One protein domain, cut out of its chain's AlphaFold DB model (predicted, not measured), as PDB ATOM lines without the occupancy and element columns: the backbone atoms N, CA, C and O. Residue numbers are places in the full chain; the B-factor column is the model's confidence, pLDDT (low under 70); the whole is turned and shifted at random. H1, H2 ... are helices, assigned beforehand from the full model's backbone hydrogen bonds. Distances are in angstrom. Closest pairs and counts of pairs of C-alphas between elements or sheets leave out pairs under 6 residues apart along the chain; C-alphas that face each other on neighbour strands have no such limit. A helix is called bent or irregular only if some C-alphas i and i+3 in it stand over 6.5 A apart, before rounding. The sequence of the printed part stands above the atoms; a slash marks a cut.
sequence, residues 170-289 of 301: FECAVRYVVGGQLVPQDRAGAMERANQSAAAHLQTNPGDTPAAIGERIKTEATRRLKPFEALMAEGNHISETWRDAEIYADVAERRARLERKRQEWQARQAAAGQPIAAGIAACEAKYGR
ATOM      1  N   PHE A 170       7.107 -26.130  -1.419       87.56
ATOM      2  CA  PHE A 170       6.917 -26.315   0.016       87.56
ATOM      3  C   PHE A 170       5.510 -26.824   0.369       87.56
ATOM      4  O   PHE A 170       5.355 -27.712   1.208       87.56
ATOM      5  N   GLU A 171       4.478 -26.287  -0.284       87.25
ATOM      6  CA  GLU A 171       3.083 -26.653  -0.027       87.25
ATOM      7  C   GLU A 171       2.797 -28.096  -0.467       87.25
ATOM      8  O   GLU A 171       2.106 -28.833   0.241       87.25
ATOM      9  N   CYS A 172       3.382 -28.540  -1.581       85.56
ATOM     10  CA  CYS A 172       3.312 -29.941  -1.988       85.56
ATOM     11  C   CYS A 172       4.041 -30.872  -1.020       85.56
ATOM     12  O   CYS A 172       3.487 -31.913  -0.662       85.56
ATOM     13  N   ALA A 173       5.211 -30.477  -0.513       86.44
ATOM     14  CA  ALA A 173       5.942 -31.274   0.468       86.44
ATOM     15  C   ALA A 173       5.119 -31.512   1.742       86.44
ATOM     16  O   ALA A 173       4.987 -32.645   2.208       86.44
ATOM     17  N   VAL A 174       4.475 -30.462   2.255       85.75
ATOM     18  CA  VAL A 174       3.559 -30.549   3.400       85.75
ATOM     19  C   VAL A 174       2.381 -31.482   3.113       85.75
ATOM     20  O   VAL A 174       2.071 -32.348   3.932       85.75
ATOM     21  N   ARG A 175       1.715 -31.328   1.963       85.44
ATOM     22  CA  ARG A 175       0.534 -32.132   1.601       85.44
ATOM     23  C   ARG A 175       0.856 -33.615   1.483       85.44
ATOM     24  O   ARG A 175       0.078 -34.434   1.965       85.44
ATOM     25  N   TYR A 176       2.010 -33.959   0.917       84.19
ATOM     26  CA  TYR A 176       2.461 -35.344   0.843       84.19
ATOM     27  C   TYR A 176       2.773 -35.937   2.220       84.19
ATOM     28  O   TYR A 176       2.362 -37.062   2.498       84.19
ATOM     29  N   VAL A 177       3.403 -35.182   3.129       85.00
ATOM     30  CA  VAL A 177       3.609 -35.649   4.513       85.00
ATOM     31  C   VAL A 177       2.275 -35.899   5.218       85.00
ATOM     32  O   VAL A 177       2.118 -36.933   5.865       85.00
ATOM     33  N   VAL A 178       1.301 -34.996   5.074       80.12
ATOM     34  CA  VAL A 178      -0.047 -35.169   5.642       80.12
ATOM     35  C   VAL A 178      -0.743 -36.398   5.041       80.12
ATOM     36  O   VAL A 178      -1.243 -37.243   5.782       80.12
ATOM     37  N   GLY A 179      -0.722 -36.548   3.714       75.19
ATOM     38  CA  GLY A 179      -1.317 -37.687   3.010       75.19
ATOM     39  C   GLY A 179      -0.726 -39.031   3.433       75.19
ATOM     40  O   GLY A 179      -1.470 -39.949   3.764       75.19
ATOM     41  N   GLY A 180       0.603 -39.129   3.522       73.88
ATOM     42  CA  GLY A 180       1.288 -40.348   3.961       73.88
ATOM     43  C   GLY A 180       1.022 -40.727   5.423       73.88
ATOM     44  O   GLY A 180       1.166 -41.894   5.787       73.88
ATOM     45  N   GLN A 181       0.624 -39.773   6.273       76.25
ATOM     46  CA  GLN A 181       0.199 -40.058   7.649       76.25
ATOM     47  C   GLN A 181      -1.258 -40.526   7.733       76.25
ATOM     48  O   GLN A 181      -1.575 -41.365   8.574       76.25
ATOM     49  N   LEU A 182      -2.128 -40.027   6.851       71.06
ATOM     50  CA  LEU A 182      -3.537 -40.428   6.786       71.06
ATOM     51  C   LEU A 182      -3.752 -41.735   6.008       71.06
ATOM     52  O   LEU A 182      -4.723 -42.446   6.263       71.06
ATOM     53  N   VAL A 183      -2.846 -42.074   5.085       68.62
ATOM     54  CA  VAL A 183      -2.891 -43.289   4.261       68.62
ATOM     55  C   VAL A 183      -1.602 -44.092   4.471       68.62
ATOM     56  O   VAL A 183      -0.659 -43.970   3.686       68.62
ATOM     57  N   PRO A 184      -1.534 -44.957   5.504       64.69
ATOM     58  CA  PRO A 184      -0.313 -45.696   5.840       64.69
ATOM     59  C   PRO A 184       0.241 -46.545   4.689       64.69
ATOM     60  O   PRO A 184       1.449 -46.749   4.601       64.69
ATOM     61  N   GLN A 185      -0.637 -47.010   3.794       62.16
ATOM     62  CA  GLN A 185      -0.291 -47.845   2.640       62.16
ATOM     63  C   GLN A 185       0.558 -47.100   1.596       62.16
ATOM     64  O   GLN A 185       1.376 -47.721   0.927       62.16
ATOM     65  N   ASP A 186       0.400 -45.776   1.486       69.81
ATOM     66  CA  ASP A 186       1.151 -44.923   0.550       69.81
ATOM     67  C   ASP A 186       2.238 -44.100   1.262       69.81
ATOM     68  O   ASP A 186       2.863 -43.220   0.679       69.81
ATOM     69  N   ARG A 187       2.515 -44.372   2.543       73.44
ATOM     70  CA  ARG A 187       3.439 -43.554   3.343       73.44
ATOM     71  C   ARG A 187       4.830 -43.426   2.717       73.44
ATOM     72  O   ARG A 187       5.420 -42.351   2.774       73.44
ATOM     73  N   ALA A 188       5.354 -44.509   2.141       78.00
ATOM     74  CA  ALA A 188       6.668 -44.511   1.500       78.00
ATOM     75  C   ALA A 188       6.684 -43.653   0.224       78.00
ATOM     76  O   ALA A 188       7.537 -42.777   0.094       78.00
ATOM     77  N   GLY A 189       5.708 -43.852  -0.669       76.69
ATOM     78  CA  GLY A 189       5.587 -43.079  -1.908       76.69
ATOM     79  C   GLY A 189       5.315 -41.600  -1.637       76.69
ATOM     80  O   GLY A 189       5.963 -40.728  -2.210       76.69
ATOM     81  N   ALA A 190       4.426 -41.301  -0.693       76.81
ATOM     82  CA  ALA A 190       4.162 -39.937  -0.260       76.81
ATOM     83  C   ALA A 190       5.425 -39.265   0.309       76.81
ATOM     84  O   ALA A 190       5.711 -38.116  -0.018       76.81
ATOM     85  N   MET A 191       6.241 -39.969   1.100       83.19
ATOM     86  CA  MET A 191       7.495 -39.403   1.615       83.19
ATOM     87  C   MET A 191       8.524 -39.138   0.510       83.19
ATOM     88  O   MET A 191       9.232 -38.132   0.552       83.19
ATOM     89  N   GLU A 192       8.591 -39.996  -0.508       82.94
ATOM     90  CA  GLU A 192       9.429 -39.762  -1.685       82.94
ATOM     91  C   GLU A 192       9.022 -38.468  -2.405       82.94
ATOM     92  O   GLU A 192       9.862 -37.596  -2.643       82.94
ATOM     93  N   ARG A 193       7.722 -38.292  -2.671       85.19
ATOM     94  CA  ARG A 193       7.182 -37.081  -3.312       85.19
ATOM     95  C   ARG A 193       7.364 -35.833  -2.438       85.19
ATOM     96  O   ARG A 193       7.669 -34.753  -2.952       85.19
ATOM     97  N   ALA A 194       7.269 -35.976  -1.115       86.88
ATOM     98  CA  ALA A 194       7.582 -34.906  -0.169       86.88
ATOM     99  C   ALA A 194       9.054 -34.465  -0.248       86.88
ATOM    100  O   ALA A 194       9.343 -33.271  -0.273       86.88
ATOM    101  N   ASN A 195       9.988 -35.413  -0.350       87.12
ATOM    102  CA  ASN A 195      11.414 -35.109  -0.480       87.12
ATOM    103  C   ASN A 195      11.742 -34.445  -1.823       87.12
ATOM    104  O   ASN A 195      12.507 -33.482  -1.860       87.12
ATOM    105  N   GLN A 196      11.140 -34.919  -2.919       90.12
ATOM    106  CA  GLN A 196      11.312 -34.318  -4.247       90.12
ATOM    107  C   GLN A 196      10.838 -32.858  -4.274       90.12
ATOM    108  O   GLN A 196      11.543 -31.978  -4.768       90.12
ATOM    109  N   SER A 197       9.670 -32.588  -3.693       89.19
ATOM    110  CA  SER A 197       9.117 -31.234  -3.608       89.19
ATOM    111  C   SER A 197       9.909 -30.329  -2.656       89.19
ATOM    112  O   SER A 197      10.208 -29.191  -3.009       89.19
ATOM    113  N   ALA A 198      10.371 -30.829  -1.508       86.75
ATOM    114  CA  ALA A 198      11.268 -30.073  -0.630       86.75
ATOM    115  C   ALA A 198      12.603 -29.709  -1.316       86.75
ATOM    116  O   ALA A 198      13.100 -28.595  -1.154       86.75
ATOM    117  N   ALA A 199      13.164 -30.616  -2.123       88.81
ATOM    118  CA  ALA A 199      14.379 -30.353  -2.892       88.81
ATOM    119  C   ALA A 199      14.169 -29.265  -3.960       88.81
ATOM    120  O   ALA A 199      15.010 -28.377  -4.101       88.81
ATOM    121  N   ALA A 200      13.038 -29.284  -4.670       87.88
ATOM    122  CA  ALA A 200      12.685 -28.243  -5.638       87.88
ATOM    123  C   ALA A 200      12.486 -26.866  -4.975       87.88
ATOM    124  O   ALA A 200      12.932 -25.843  -5.504       87.88
ATOM    125  N   HIS A 201      11.899 -26.836  -3.771       87.38
ATOM    126  CA  HIS A 201      11.804 -25.612  -2.972       87.38
ATOM    127  C   HIS A 201      13.192 -25.039  -2.659       87.38
ATOM    128  O   HIS A 201      13.425 -23.855  -2.872       87.38
ATOM    129  N   LEU A 202      14.145 -25.870  -2.225       87.25
ATOM    130  CA  LEU A 202      15.512 -25.425  -1.915       87.25
ATOM    131  C   LEU A 202      16.263 -24.889  -3.143       87.25
ATOM    132  O   LEU A 202      17.005 -23.918  -3.030       87.25
ATOM    133  N   GLN A 203      16.049 -25.472  -4.327       88.06
ATOM    134  CA  GLN A 203      16.664 -24.987  -5.572       88.06
ATOM    135  C   GLN A 203      16.215 -23.568  -5.937       88.06
ATOM    136  O   GLN A 203      16.988 -22.799  -6.506       88.06
ATOM    137  N   THR A 204      14.971 -23.220  -5.609       87.06
ATOM    138  CA  THR A 204      14.392 -21.897  -5.880       87.06
ATOM    139  C   THR A 204      14.544 -20.926  -4.705       87.06
ATOM    140  O   THR A 204      14.338 -19.727  -4.879       87.06
ATOM    141  N   ASN A 205      14.959 -21.418  -3.532       83.31
ATOM    142  CA  ASN A 205      15.131 -20.653  -2.298       83.31
ATOM    143  C   ASN A 205      16.512 -20.944  -1.677       83.31
ATOM    144  O   ASN A 205      16.601 -21.627  -0.657       83.31
ATOM    145  N   PRO A 206      17.608 -20.412  -2.249       80.06
ATOM    146  CA  PRO A 206      18.975 -20.739  -1.825       80.06
ATOM    147  C   PRO A 206      19.337 -20.253  -0.410       80.06
ATOM    148  O   PRO A 206      20.372 -20.642   0.123       80.06
ATOM    149  N   GLY A 207      18.513 -19.392   0.199       84.44
ATOM    150  CA  GLY A 207      18.660 -18.961   1.594       84.44
ATOM    151  C   GLY A 207      18.084 -19.943   2.623       84.44
ATOM    152  O   GLY A 207      18.345 -19.791   3.815       84.44
ATOM    153  N   ASP A 208      17.314 -20.940   2.183       86.81
ATOM    154  CA  ASP A 208      16.765 -21.981   3.046       86.81
ATOM    155  C   ASP A 208      17.754 -23.156   3.184       86.81
ATOM    156  O   ASP A 208      18.468 -23.514   2.248       86.81
ATOM    157  N   THR A 209      17.779 -23.805   4.354       88.88
ATOM    158  CA  THR A 209      18.575 -25.027   4.577       88.88
ATOM    159  C   THR A 209      17.685 -26.270   4.613       88.88
ATOM    160  O   THR A 209      16.535 -26.181   5.059       88.88
ATOM    161  N   PRO A 210      18.196 -27.460   4.229       85.75
ATOM    162  CA  PRO A 210      17.420 -28.700   4.288       85.75
ATOM    163  C   PRO A 210      16.827 -28.988   5.673       85.75
ATOM    164  O   PRO A 210      15.667 -29.378   5.779       85.75
ATOM    165  N   ALA A 211      17.594 -28.742   6.741       86.81
ATOM    166  CA  ALA A 211      17.140 -28.959   8.114       86.81
ATOM    167  C   ALA A 211      16.008 -27.996   8.512       86.81
ATOM    168  O   ALA A 211      14.994 -28.427   9.060       86.81
ATOM    169  N   ALA A 212      16.142 -26.703   8.190       83.00
ATOM    170  CA  ALA A 212      15.109 -25.711   8.489       83.00
ATOM    171  C   ALA A 212      13.808 -25.990   7.721       83.00
ATOM    172  O   ALA A 212      12.717 -25.864   8.279       83.00
ATOM    173  N   ILE A 213      13.910 -26.410   6.456       86.94
ATOM    174  CA  ILE A 213      12.746 -26.798   5.652       86.94
ATOM    175  C   ILE A 213      12.096 -28.070   6.190       86.94
ATOM    176  O   ILE A 213      10.874 -28.094   6.329       86.94
ATOM    177  N   GLY A 214      12.881 -29.083   6.567       84.69
ATOM    178  CA  GLY A 214      12.364 -30.307   7.182       84.69
ATOM    179  C   GLY A 214      11.528 -30.030   8.437       84.69
ATOM    180  O   GLY A 214      10.394 -30.503   8.542       84.69
ATOM    181  N   GLU A 215      12.029 -29.197   9.353       87.50
ATOM    182  CA  GLU A 215      11.293 -28.829  10.573       87.50
ATOM    183  C   GLU A 215      10.044 -27.983  10.286       87.50
ATOM    184  O   GLU A 215       8.993 -28.188  10.904       87.50
ATOM    185  N   ARG A 216      10.104 -27.075   9.305       89.50
ATOM    186  CA  ARG A 216       8.930 -26.298   8.875       89.50
ATOM    187  C   ARG A 216       7.848 -27.191   8.275       89.50
ATOM    188  O   ARG A 216       6.683 -27.041   8.636       89.50
ATOM    189  N   ILE A 217       8.223 -28.138   7.410       86.94
ATOM    190  CA  ILE A 217       7.293 -29.110   6.821       86.94
ATOM    191  C   ILE A 217       6.636 -29.940   7.927       86.94
ATOM    192  O   ILE A 217       5.416 -30.076   7.948       86.94
ATOM    193  N   LYS A 218       7.422 -30.456   8.877       83.38
ATOM    194  CA  LYS A 218       6.918 -31.257  10.004       83.38
ATOM    195  C   LYS A 218       5.965 -30.471  10.907       83.38
ATOM    196  O   LYS A 218       4.916 -30.990  11.295       83.38
ATOM    197  N   THR A 219       6.313 -29.227  11.231       87.00
ATOM    198  CA  THR A 219       5.481 -28.334  12.051       87.00
ATOM    199  C   THR A 219       4.141 -28.073  11.369       87.00
ATOM    200  O   THR A 219       3.080 -28.218  11.976       87.00
ATOM    201  N   GLU A 220       4.184 -27.750  10.080       82.19
ATOM    202  CA  GLU A 220       2.995 -27.448   9.295       82.19
ATOM    203  C   GLU A 220       2.125 -28.696   9.053       82.19
ATOM    204  O   GLU A 220       0.899 -28.625   9.156       82.19
ATOM    205  N   ALA A 221       2.735 -29.859   8.815       81.25
ATOM    206  CA  ALA A 221       2.014 -31.123   8.698       81.25
ATOM    207  C   ALA A 221       1.290 -31.483  10.004       81.25
ATOM    208  O   ALA A 221       0.098 -31.785   9.980       81.25
ATOM    209  N   THR A 222       1.969 -31.366  11.151       81.12
ATOM    210  CA  THR A 222       1.361 -31.569  12.480       81.12
ATOM    211  C   THR A 222       0.159 -30.642  12.683       81.12
ATOM    212  O   THR A 222      -0.915 -31.083  13.092       81.12
ATOM    213  N   ARG A 223       0.296 -29.357  12.325       84.12
ATOM    214  CA  ARG A 223      -0.798 -28.377  12.418       84.12
ATOM    215  C   ARG A 223      -2.027 -28.805  11.607       84.12
ATOM    216  O   ARG A 223      -3.147 -28.645  12.085       84.12
ATOM    217  N   ARG A 224      -1.823 -29.347  10.402       75.62
ATOM    218  CA  ARG A 224      -2.898 -29.796   9.494       75.62
ATOM    219  C   ARG A 224      -3.531 -31.123   9.891       75.62
ATOM    220  O   ARG A 224      -4.679 -31.363   9.537       75.62
ATOM    221  N   LEU A 225      -2.810 -31.962  10.627       74.31
ATOM    222  CA  LEU A 225      -3.312 -33.246  11.117       74.31
ATOM    223  C   LEU A 225      -4.121 -33.119  12.408       74.31
ATOM    224  O   LEU A 225      -5.002 -33.937  12.647       74.31
ATOM    225  N   LYS A 226      -3.905 -32.066  13.201       76.94
ATOM    226  CA  LYS A 226      -4.612 -31.842  14.472       76.94
ATOM    227  C   LYS A 226      -6.151 -31.963  14.398       76.94
ATOM    228  O   LYS A 226      -6.729 -32.591  15.282       76.94
ATOM    229  N   PRO A 227      -6.857 -31.440  13.371       67.88
ATOM    230  CA  PRO A 227      -8.306 -31.642  13.245       67.88
ATOM    231  C   PRO A 227      -8.708 -33.114  13.046       67.88
ATOM    232  O   PRO A 227      -9.802 -33.513  13.437       67.88
ATOM    233  N   PHE A 228      -7.823 -33.928  12.464       69.38
ATOM    234  CA  PHE A 228      -8.049 -35.356  12.248       69.38
ATOM    235  C   PHE A 228      -7.809 -36.180  13.503       69.38
ATOM    236  O   PHE A 228      -8.451 -37.209  13.653       69.38
ATOM    237  N   GLU A 229      -6.951 -35.742  14.425       72.75
ATOM    238  CA  GLU A 229      -6.733 -36.448  15.696       72.75
ATOM    239  C   GLU A 229      -8.043 -36.585  16.481       72.75
ATOM    240  O   GLU A 229      -8.401 -37.683  16.906       72.75
ATOM    241  N   ALA A 230      -8.805 -35.492  16.594       73.69
ATOM    242  CA  ALA A 230     -10.116 -35.497  17.241       73.69
ATOM    243  C   ALA A 230     -11.123 -36.399  16.506       73.69
ATOM    244  O   ALA A 230     -11.836 -37.172  17.145       73.69
ATOM    245  N   LEU A 231     -11.148 -36.348  15.168       68.12
ATOM    246  CA  LEU A 231     -12.009 -37.216  14.358       68.12
ATOM    247  C   LEU A 231     -11.633 -38.697  14.516       68.12
ATOM    248  O   LEU A 231     -12.516 -39.535  14.662       68.12
ATOM    249  N   MET A 232     -10.348 -39.045  14.524       74.06
ATOM    250  CA  MET A 232      -9.897 -40.428  14.701       74.06
ATOM    251  C   MET A 232     -10.202 -40.942  16.112       74.06
ATOM    252  O   MET A 232     -10.660 -42.074  16.257       74.06
ATOM    253  N   ALA A 233     -10.024 -40.108  17.141       75.25
ATOM    254  CA  ALA A 233     -10.404 -40.444  18.511       75.25
ATOM    255  C   ALA A 233     -11.916 -40.697  18.643       75.25
ATOM    256  O   ALA A 233     -12.325 -41.672  19.274       75.25
ATOM    257  N   GLU A 234     -12.748 -39.877  17.996       74.69
ATOM    258  CA  GLU A 234     -14.199 -40.085  17.963       74.69
ATOM    259  C   GLU A 234     -14.570 -41.405  17.265       74.69
ATOM    260  O   GLU A 234     -15.383 -42.171  17.785       74.69
ATOM    261  N   GLY A 235     -13.941 -41.716  16.128       69.69
ATOM    262  CA  GLY A 235     -14.164 -42.974  15.408       69.69
ATOM    263  C   GLY A 235     -13.779 -44.210  16.231       69.69
ATOM    264  O   GLY A 235     -14.515 -45.205  16.247       69.69
ATOM    265  N   ASN A 236     -12.668 -44.133  16.970       73.12
ATOM    266  CA  ASN A 236     -12.249 -45.181  17.903       73.12
ATOM    267  C   ASN A 236     -13.274 -45.363  19.024       73.12
ATOM    268  O   ASN A 236     -13.712 -46.487  19.266       73.12
ATOM    269  N   HIS A 237     -13.736 -44.267  19.629       78.31
ATOM    270  CA  HIS A 237     -14.740 -44.312  20.687       78.31
ATOM    271  C   HIS A 237     -16.073 -44.907  20.208       78.31
ATOM    272  O   HIS A 237     -16.669 -45.729  20.904       78.31
ATOM    273  N   ILE A 238     -16.534 -44.560  18.998       71.69
ATOM    274  CA  ILE A 238     -17.726 -45.174  18.390       71.69
ATOM    275  C   ILE A 238     -17.523 -46.688  18.229       71.69
ATOM    276  O   ILE A 238     -18.421 -47.464  18.551       71.69
ATOM    277  N   SER A 239     -16.343 -47.113  17.772       71.50
ATOM    278  CA  SER A 239     -16.015 -48.527  17.537       71.50
ATOM    279  C   SER A 239     -15.863 -49.339  18.831       71.50
ATOM    280  O   SER A 239     -16.228 -50.513  18.878       71.50
ATOM    281  N   GLU A 240     -15.322 -48.738  19.887       79.31
ATOM    282  CA  GLU A 240     -15.263 -49.316  21.236       79.31
ATOM    283  C   GLU A 240     -16.664 -49.446  21.827       79.31
ATOM    284  O   GLU A 240     -17.085 -50.548  22.164       79.31
ATOM    285  N   THR A 241     -17.444 -48.363  21.805       77.44
ATOM    286  CA  THR A 241     -18.821 -48.366  22.319       77.44
ATOM    287  C   THR A 241     -19.709 -49.358  21.561       77.44
ATOM    288  O   THR A 241     -20.638 -49.928  22.128       77.44
ATOM    289  N   TRP A 242     -19.433 -49.595  20.274       78.31
ATOM    290  CA  TRP A 242     -20.112 -50.625  19.490       78.31
ATOM    291  C   TRP A 242     -19.821 -52.039  19.995       78.31
ATOM    292  O   TRP A 242     -20.747 -52.847  20.088       78.31
ATOM    293  N   ARG A 243     -18.557 -52.338  20.325       77.44
ATOM    294  CA  ARG A 243     -18.164 -53.618  20.933       77.44
ATOM    295  C   ARG A 243     -18.813 -53.780  22.307       77.44
ATOM    296  O   ARG A 243     -19.413 -54.816  22.572       77.44
ATOM    297  N   ASP A 244     -18.810 -52.726  23.115       84.69
ATOM    298  CA  ASP A 244     -19.400 -52.741  24.458       84.69
ATOM    299  C   ASP A 244     -20.934 -52.811  24.438       84.69
ATOM    300  O   ASP A 244     -21.553 -53.247  25.403       84.69
ATOM    301  N   ALA A 245     -21.601 -52.423  23.348       79.31
ATOM    302  CA  ALA A 245     -23.061 -52.487  23.264       79.31
ATOM    303  C   ALA A 245     -23.616 -53.922  23.365       79.31
ATOM    304  O   ALA A 245     -24.785 -54.096  23.704       79.31
ATOM    305  N   GLU A 246     -22.799 -54.939  23.074       80.69
ATOM    306  CA  GLU A 246     -23.198 -56.350  23.027       80.69
ATOM    307  C   GLU A 246     -23.562 -56.948  24.393       80.69
ATOM    308  O   GLU A 246     -24.337 -57.898  24.456       80.69
ATOM    309  N   ILE A 247     -23.067 -56.367  25.489       87.94
ATOM    310  CA  ILE A 247     -23.315 -56.864  26.853       87.94
ATOM    311  C   ILE A 247     -24.608 -56.321  27.487       87.94
ATOM    312  O   ILE A 247     -24.942 -56.693  28.611       87.94
ATOM    313  N   TYR A 248     -25.339 -55.441  26.797       86.44
ATOM    314  CA  TYR A 248     -26.539 -54.795  27.334       86.44
ATOM    315  C   TYR A 248     -27.836 -55.405  26.792       86.44
ATOM    316  O   TYR A 248     -27.933 -55.791  25.629       86.44
ATOM    317  N   ALA A 249     -28.878 -55.410  27.627       87.00
ATOM    318  CA  ALA A 249     -30.201 -55.919  27.261       87.00
ATOM    319  C   ALA A 249     -30.875 -55.121  26.122       87.00
ATOM    320  O   ALA A 249     -31.665 -55.677  25.366       87.00
ATOM    321  N   ASP A 250     -30.541 -53.836  25.959       90.19
ATOM    322  CA  ASP A 250     -31.049 -52.930  24.918       90.19
ATOM    323  C   ASP A 250     -30.108 -52.817  23.696       90.19
ATOM    324  O   ASP A 250     -30.069 -51.787  23.012       90.19
ATOM    325  N   VAL A 251     -29.339 -53.874  23.396       88.38
ATOM    326  CA  VAL A 251     -28.315 -53.900  22.331       88.38
ATOM    327  C   VAL A 251     -28.810 -53.376  20.978       88.38
ATOM    328  O   VAL A 251     -28.098 -52.619  20.316       88.38
ATOM    329  N   ALA A 252     -30.033 -53.722  20.563       86.12
ATOM    330  CA  ALA A 252     -30.585 -53.312  19.269       86.12
ATOM    331  C   ALA A 252     -30.766 -51.787  19.175       86.12
ATOM    332  O   ALA A 252     -30.384 -51.167  18.180       86.12
ATOM    333  N   GLU A 253     -31.284 -51.163  20.233       87.94
ATOM    334  CA  GLU A 253     -31.504 -49.717  20.278       87.94
ATOM    335  C   GLU A 253     -30.174 -48.955  20.388       87.94
ATOM    336  O   GLU A 253     -29.967 -47.934  19.724       87.94
ATOM    337  N   ARG A 254     -29.222 -49.483  21.172       86.75
ATOM    338  CA  ARG A 254     -27.862 -48.928  21.279       86.75
ATOM    339  C   ARG A 254     -27.121 -48.967  19.951       86.75
ATOM    340  O   ARG A 254     -26.576 -47.939  19.545       86.75
ATOM    341  N   ARG A 255     -27.140 -50.108  19.252       84.31
ATOM    342  CA  ARG A 255     -26.517 -50.252  17.927       84.31
ATOM    343  C   ARG A 255     -27.165 -49.319  16.904       84.31
ATOM    344  O   ARG A 255     -26.440 -48.648  16.180       84.31
ATOM    345  N   ALA A 256     -28.491 -49.155  16.913       85.12
ATOM    346  CA  ALA A 256     -29.168 -48.200  16.028       85.12
ATOM    347  C   ALA A 256     -28.732 -46.737  16.270       85.12
ATOM    348  O   ALA A 256     -28.540 -45.978  15.318       85.12
ATOM    349  N   ARG A 257     -28.530 -46.323  17.531       86.75
ATOM    350  CA  ARG A 257     -27.989 -44.987  17.851       86.75
ATOM    351  C   ARG A 257     -26.533 -44.825  17.418       86.75
ATOM    352  O   ARG A 257     -26.172 -43.769  16.901       86.75
ATOM    353  N   LEU A 258     -25.702 -45.840  17.651       81.88
ATOM    354  CA  LEU A 258     -24.290 -45.817  17.270       81.88
ATOM    355  C   LEU A 258     -24.105 -45.825  15.751       81.88
ATOM    356  O   LEU A 258     -23.200 -45.161  15.261       81.88
ATOM    357  N   GLU A 259     -24.989 -46.493  15.010       82.94
ATOM    358  CA  GLU A 259     -24.956 -46.511  13.547       82.94
ATOM    359  C   GLU A 259     -25.204 -45.110  12.975       82.94
ATOM    360  O   GLU A 259     -24.451 -44.652  12.120       82.94
ATOM    361  N   ARG A 260     -26.168 -44.360  13.530       82.12
ATOM    362  CA  ARG A 260     -26.364 -42.946  13.160       82.12
ATOM    363  C   ARG A 260     -25.123 -42.099  13.447       82.12
ATOM    364  O   ARG A 260     -24.658 -41.382  12.566       82.12
ATOM    365  N   LYS A 261     -24.533 -42.236  14.642       80.75
ATOM    366  CA  LYS A 261     -23.289 -41.528  14.997       80.75
ATOM    367  C   LYS A 261     -22.135 -41.882  14.059       80.75
ATOM    368  O   LYS A 261     -21.363 -41.006  13.683       80.75
ATOM    369  N   ARG A 262     -22.022 -43.152  13.660       78.38
ATOM    370  CA  ARG A 262     -21.016 -43.625  12.705       78.38
ATOM    371  C   ARG A 262     -21.201 -42.981  11.335       78.38
ATOM    372  O   ARG A 262     -20.213 -42.532  10.765       78.38
ATOM    373  N   GLN A 263     -22.428 -42.898  10.831       75.75
ATOM    374  CA  GLN A 263     -22.725 -42.260   9.544       75.75
ATOM    375  C   GLN A 263     -22.412 -40.756   9.570       75.75
ATOM    376  O   GLN A 263     -21.743 -40.245   8.674       75.75
ATOM    377  N   GLU A 264     -22.808 -40.051  10.635       78.44
ATOM    378  CA  GLU A 264     -22.471 -38.633  10.841       78.44
ATOM    379  C   GLU A 264     -20.957 -38.406  10.948       78.44
ATOM    380  O   GLU A 264     -20.417 -37.429  10.424       78.44
ATOM    381  N   TRP A 265     -20.251 -39.304  11.636       81.38
ATOM    382  CA  TRP A 265     -18.795 -39.280  11.739       81.38
ATOM    383  C   TRP A 265     -18.122 -39.540  10.384       81.38
ATOM    384  O   TRP A 265     -17.237 -38.780   9.998       81.38
ATOM    385  N   GLN A 266     -18.576 -40.539   9.619       71.88
ATOM    386  CA  GLN A 266     -18.065 -40.843   8.276       71.88
ATOM    387  C   GLN A 266     -18.245 -39.662   7.320       71.88
ATOM    388  O   GLN A 266     -17.319 -39.323   6.584       71.88
ATOM    389  N   ALA A 267     -19.398 -38.987   7.360       68.81
ATOM    390  CA  ALA A 267     -19.641 -37.794   6.554       68.81
ATOM    391  C   ALA A 267     -18.661 -36.659   6.905       68.81
ATOM    392  O   ALA A 267     -18.091 -36.031   6.012       68.81
ATOM    393  N   ARG A 268     -18.404 -36.429   8.202       76.19
ATOM    394  CA  ARG A 268     -17.421 -35.434   8.666       76.19
ATOM    395  C   ARG A 268     -15.989 -35.814   8.300       76.19
ATOM    396  O   ARG A 268     -15.224 -34.948   7.886       76.19
ATOM    397  N   GLN A 269     -15.633 -37.092   8.401       68.12
ATOM    398  CA  GLN A 269     -14.328 -37.601   7.988       68.12
ATOM    399  C   GLN A 269     -14.107 -37.401   6.481       68.12
ATOM    400  O   GLN A 269     -13.053 -36.911   6.077       68.12
ATOM    401  N   ALA A 270     -15.109 -37.719   5.654       62.34
ATOM    402  CA  ALA A 270     -15.057 -37.504   4.212       62.34
ATOM    403  C   ALA A 270     -14.923 -36.013   3.867       62.34
ATOM    404  O   ALA A 270     -14.041 -35.643   3.095       62.34
ATOM    405  N   ALA A 271     -15.731 -35.149   4.490       65.62
ATOM    406  CA  ALA A 271     -15.664 -33.701   4.294       65.62
ATOM    407  C   ALA A 271     -14.300 -33.116   4.700       65.62
ATOM    408  O   ALA A 271     -13.765 -32.257   4.006       65.62
ATOM    409  N   ALA A 272     -13.703 -33.609   5.791       64.38
ATOM    410  CA  ALA A 272     -12.364 -33.210   6.210       64.38
ATOM    411  C   ALA A 272     -11.280 -33.711   5.238       64.38
ATOM    412  O   ALA A 272     -10.334 -32.983   4.942       64.38
ATOM    413  N   GLY A 273     -11.419 -34.932   4.711       59.62
ATOM    414  CA  GLY A 273     -10.463 -35.541   3.783       59.62
ATOM    415  C   GLY A 273     -10.470 -34.944   2.371       59.62
ATOM    416  O   GLY A 273      -9.421 -34.899   1.730       59.62
ATOM    417  N   GLN A 274     -11.613 -34.439   1.893       64.12
ATOM    418  CA  GLN A 274     -11.755 -33.839   0.556       64.12
ATOM    419  C   GLN A 274     -10.711 -32.756   0.217       64.12
ATOM    420  O   GLN A 274     -10.045 -32.899  -0.811       64.12
ATOM    421  N   PRO A 275     -10.496 -31.704   1.033       61.19
ATOM    422  CA  PRO A 275      -9.503 -30.674   0.722       61.19
ATOM    423  C   PRO A 275      -8.064 -31.211   0.691       61.19
ATOM    424  O   PRO A 275      -7.237 -30.704  -0.064       61.19
ATOM    425  N   ILE A 276      -7.756 -32.257   1.467       65.56
ATOM    426  CA  ILE A 276      -6.440 -32.910   1.438       65.56
ATOM    427  C   ILE A 276      -6.267 -33.691   0.139       65.56
ATOM    428  O   ILE A 276      -5.255 -33.523  -0.537       65.56
ATOM    429  N   ALA A 277      -7.259 -34.502  -0.233       60.81
ATOM    430  CA  ALA A 277      -7.235 -35.276  -1.469       60.81
ATOM    431  C   ALA A 277      -7.120 -34.364  -2.701       60.81
ATOM    432  O   ALA A 277      -6.261 -34.588  -3.552       60.81
ATOM    433  N   ALA A 278      -7.907 -33.283  -2.751       62.84
ATOM    434  CA  ALA A 278      -7.822 -32.275  -3.807       62.84
ATOM    435  C   ALA A 278      -6.446 -31.586  -3.834       62.84
ATOM    436  O   ALA A 278      -5.843 -31.416  -4.895       62.84
ATOM    437  N   GLY A 279      -5.908 -31.236  -2.661       63.50
ATOM    438  CA  GLY A 279      -4.595 -30.613  -2.542       63.50
ATOM    439  C   GLY A 279      -3.449 -31.513  -3.009       63.50
ATOM    440  O   GLY A 279      -2.521 -31.016  -3.652       63.50
ATOM    441  N   ILE A 280      -3.504 -32.811  -2.697       67.50
ATOM    442  CA  ILE A 280      -2.535 -33.815  -3.157       67.50
ATOM    443  C   ILE A 280      -2.666 -34.008  -4.667       67.50
ATOM    444  O   ILE A 280      -1.657 -33.931  -5.361       67.50
ATOM    445  N   ALA A 281      -3.884 -34.154  -5.199       69.06
ATOM    446  CA  ALA A 281      -4.119 -34.301  -6.638       69.06
ATOM    447  C   ALA A 281      -3.538 -33.130  -7.454       69.06
ATOM    448  O   ALA A 281      -2.931 -33.347  -8.503       69.06
ATOM    449  N   ALA A 282      -3.639 -31.900  -6.940       69.00
ATOM    450  CA  ALA A 282      -3.009 -30.729  -7.554       69.00
ATOM    451  C   ALA A 282      -1.467 -30.819  -7.581       69.00
ATOM    452  O   ALA A 282      -0.832 -30.332  -8.516       69.00
ATOM    453  N   CYS A 283      -0.857 -31.461  -6.583       76.69
ATOM    454  CA  CYS A 283       0.586 -31.700  -6.526       76.69
ATOM    455  C   CYS A 283       1.035 -32.871  -7.407       76.69
ATOM    456  O   CYS A 283       2.137 -32.823  -7.958       76.69
ATOM    457  N   GLU A 284       0.178 -33.874  -7.623       75.31
ATOM    458  CA  GLU A 284       0.494 -35.009  -8.498       75.31
ATOM    459  C   GLU A 284       0.706 -34.587  -9.960       75.31
ATOM    460  O   GLU A 284       1.473 -35.225 -10.679       75.31
ATOM    461  N   ALA A 285       0.145 -33.453 -10.390       70.19
ATOM    462  CA  ALA A 285       0.456 -32.862 -11.692       70.19
ATOM    463  C   ALA A 285       1.946 -32.481 -11.850       70.19
ATOM    464  O   ALA A 285       2.454 -32.443 -12.972       70.19
ATOM    465  N   LYS A 286       2.649 -32.208 -10.739       77.12
ATOM    466  CA  LYS A 286       4.071 -31.827 -10.709       77.12
ATOM    467  C   LYS A 286       4.987 -32.982 -10.286       77.12
ATOM    468  O   LYS A 286       6.054 -33.138 -10.874       77.12
ATOM    469  N   TYR A 287       4.565 -33.804  -9.322       80.44
ATOM    470  CA  TYR A 287       5.410 -34.826  -8.679       80.44
ATOM    471  C   TYR A 287       4.884 -36.269  -8.795       80.44
ATOM    472  O   TYR A 287       5.553 -37.208  -8.372       80.44
ATOM    473  N   GLY A 288       3.716 -36.487  -9.402       67.00
ATOM    474  CA  GLY A 288       2.993 -37.765  -9.367       67.00
ATOM    475  C   GLY A 288       3.471 -38.861 -10.309       67.00
ATOM    476  O   GLY A 288       2.744 -39.819 -10.556       67.00
ATOM    477  N   ARG A 289       4.698 -38.783 -10.832       58.12
ATOM    478  CA  ARG A 289       5.281 -39.893 -11.602       58.12
ATOM    479  C   ARG A 289       5.995 -40.877 -10.680       58.12
ATOM    480  O   ARG A 289       7.212 -40.996 -10.714       58.12
TER     481      ARG A 289
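Overview. This is residues 170 to 289 of the 301 residues of an uncharacterized protein of Porphyrobacter sp. IPPAS B-1204 (UniProt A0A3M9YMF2). A long, bent helical hairpin opens at one end into a head: the arms H3b and H4a run side by side as a thin extension, while their continuations H3a and H4b spread apart and take the shorter hairpin H1 and H2 between and beside them. In the head H1 packs on H2, H3a and H4b. The printed part has 120 residues with four named helices, H1, H2, H3 and H4 in chain order, and no named strand; the class is all helix. The whole is loose, with a radius of gyration of the C-alphas of 19.0 A and spans of 67 by 26 by 20 A, the hairpin of H3b and H4a making much of the length.

Along the chain. Begin with the longest helix, H3, residues 210 to 247, assigned as one helix by its hydrogen bonds but bent, with C-alphas 224 and 227 6.8 A apart. Find C-alpha 210 at (17.420, -28.700, 4.288); from there arm H3a, residues 210 to 224, runs 21.0 A, and arm H3b, residues 227 to 247, runs 32.4 A. H4, residues 251 to 287, was likewise assigned as one helix by its hydrogen bonds and is bent, with C-alphas 272 and 275 6.7 A apart. Its arm H4a, residues 251 to 272, is 30.7 A long; H4b, residues 275 to 287, is 18.1 A long and ends at C-alpha 287, (5.410, -34.826, -8.679). H1, residues 170 to 182, is 18.8 A long and begins at C-alpha 170, (6.917, -26.315, 0.016). H2, residues 184 to 204, is 30.3 A long, has a kink of 32 degrees near residue 191, and is irregular: C-alphas 185 and 188 are 7.8 A apart.

Arrangement. Look first at H3b and H4a, a helical hairpin that runs opposite ways at a shallow tilt of 14 degrees; their closest C-alphas, Ala 245 and Val 251, are 5.5 A apart. H3a stands to H3b at a steep tilt of 48 degrees, and H4b to H4a at a steep tilt of 41 degrees. H3a and H4b are apart, but H1 touches both, with closest C-alphas Val 174 and Ile 217 at 5.3 A and Cys 172 and Cys 283 at 5.6 A. H1 and H2 form a helical hairpin at a shallow tilt of 10 degrees, their closest C-alphas, Gly 180 and Arg 187, 3.9 A apart. In H1, H3a and H4a every O i to N i+4 pair is within hydrogen-bond range; in H2 it is 15 of 17, in H3b 14 of 17 and in H4b 7 of 9.

Size, cuts and confidence. The two C-alphas farthest apart, those of Pro 206 and Ala 249, are 67.1 A from each other, and residues 203 to 209 stand free. The printed part has no cut, and the three links are tight. Mean pLDDT of the printed part is 78.4, with 25 residues under 70, among them residues 269 to 282.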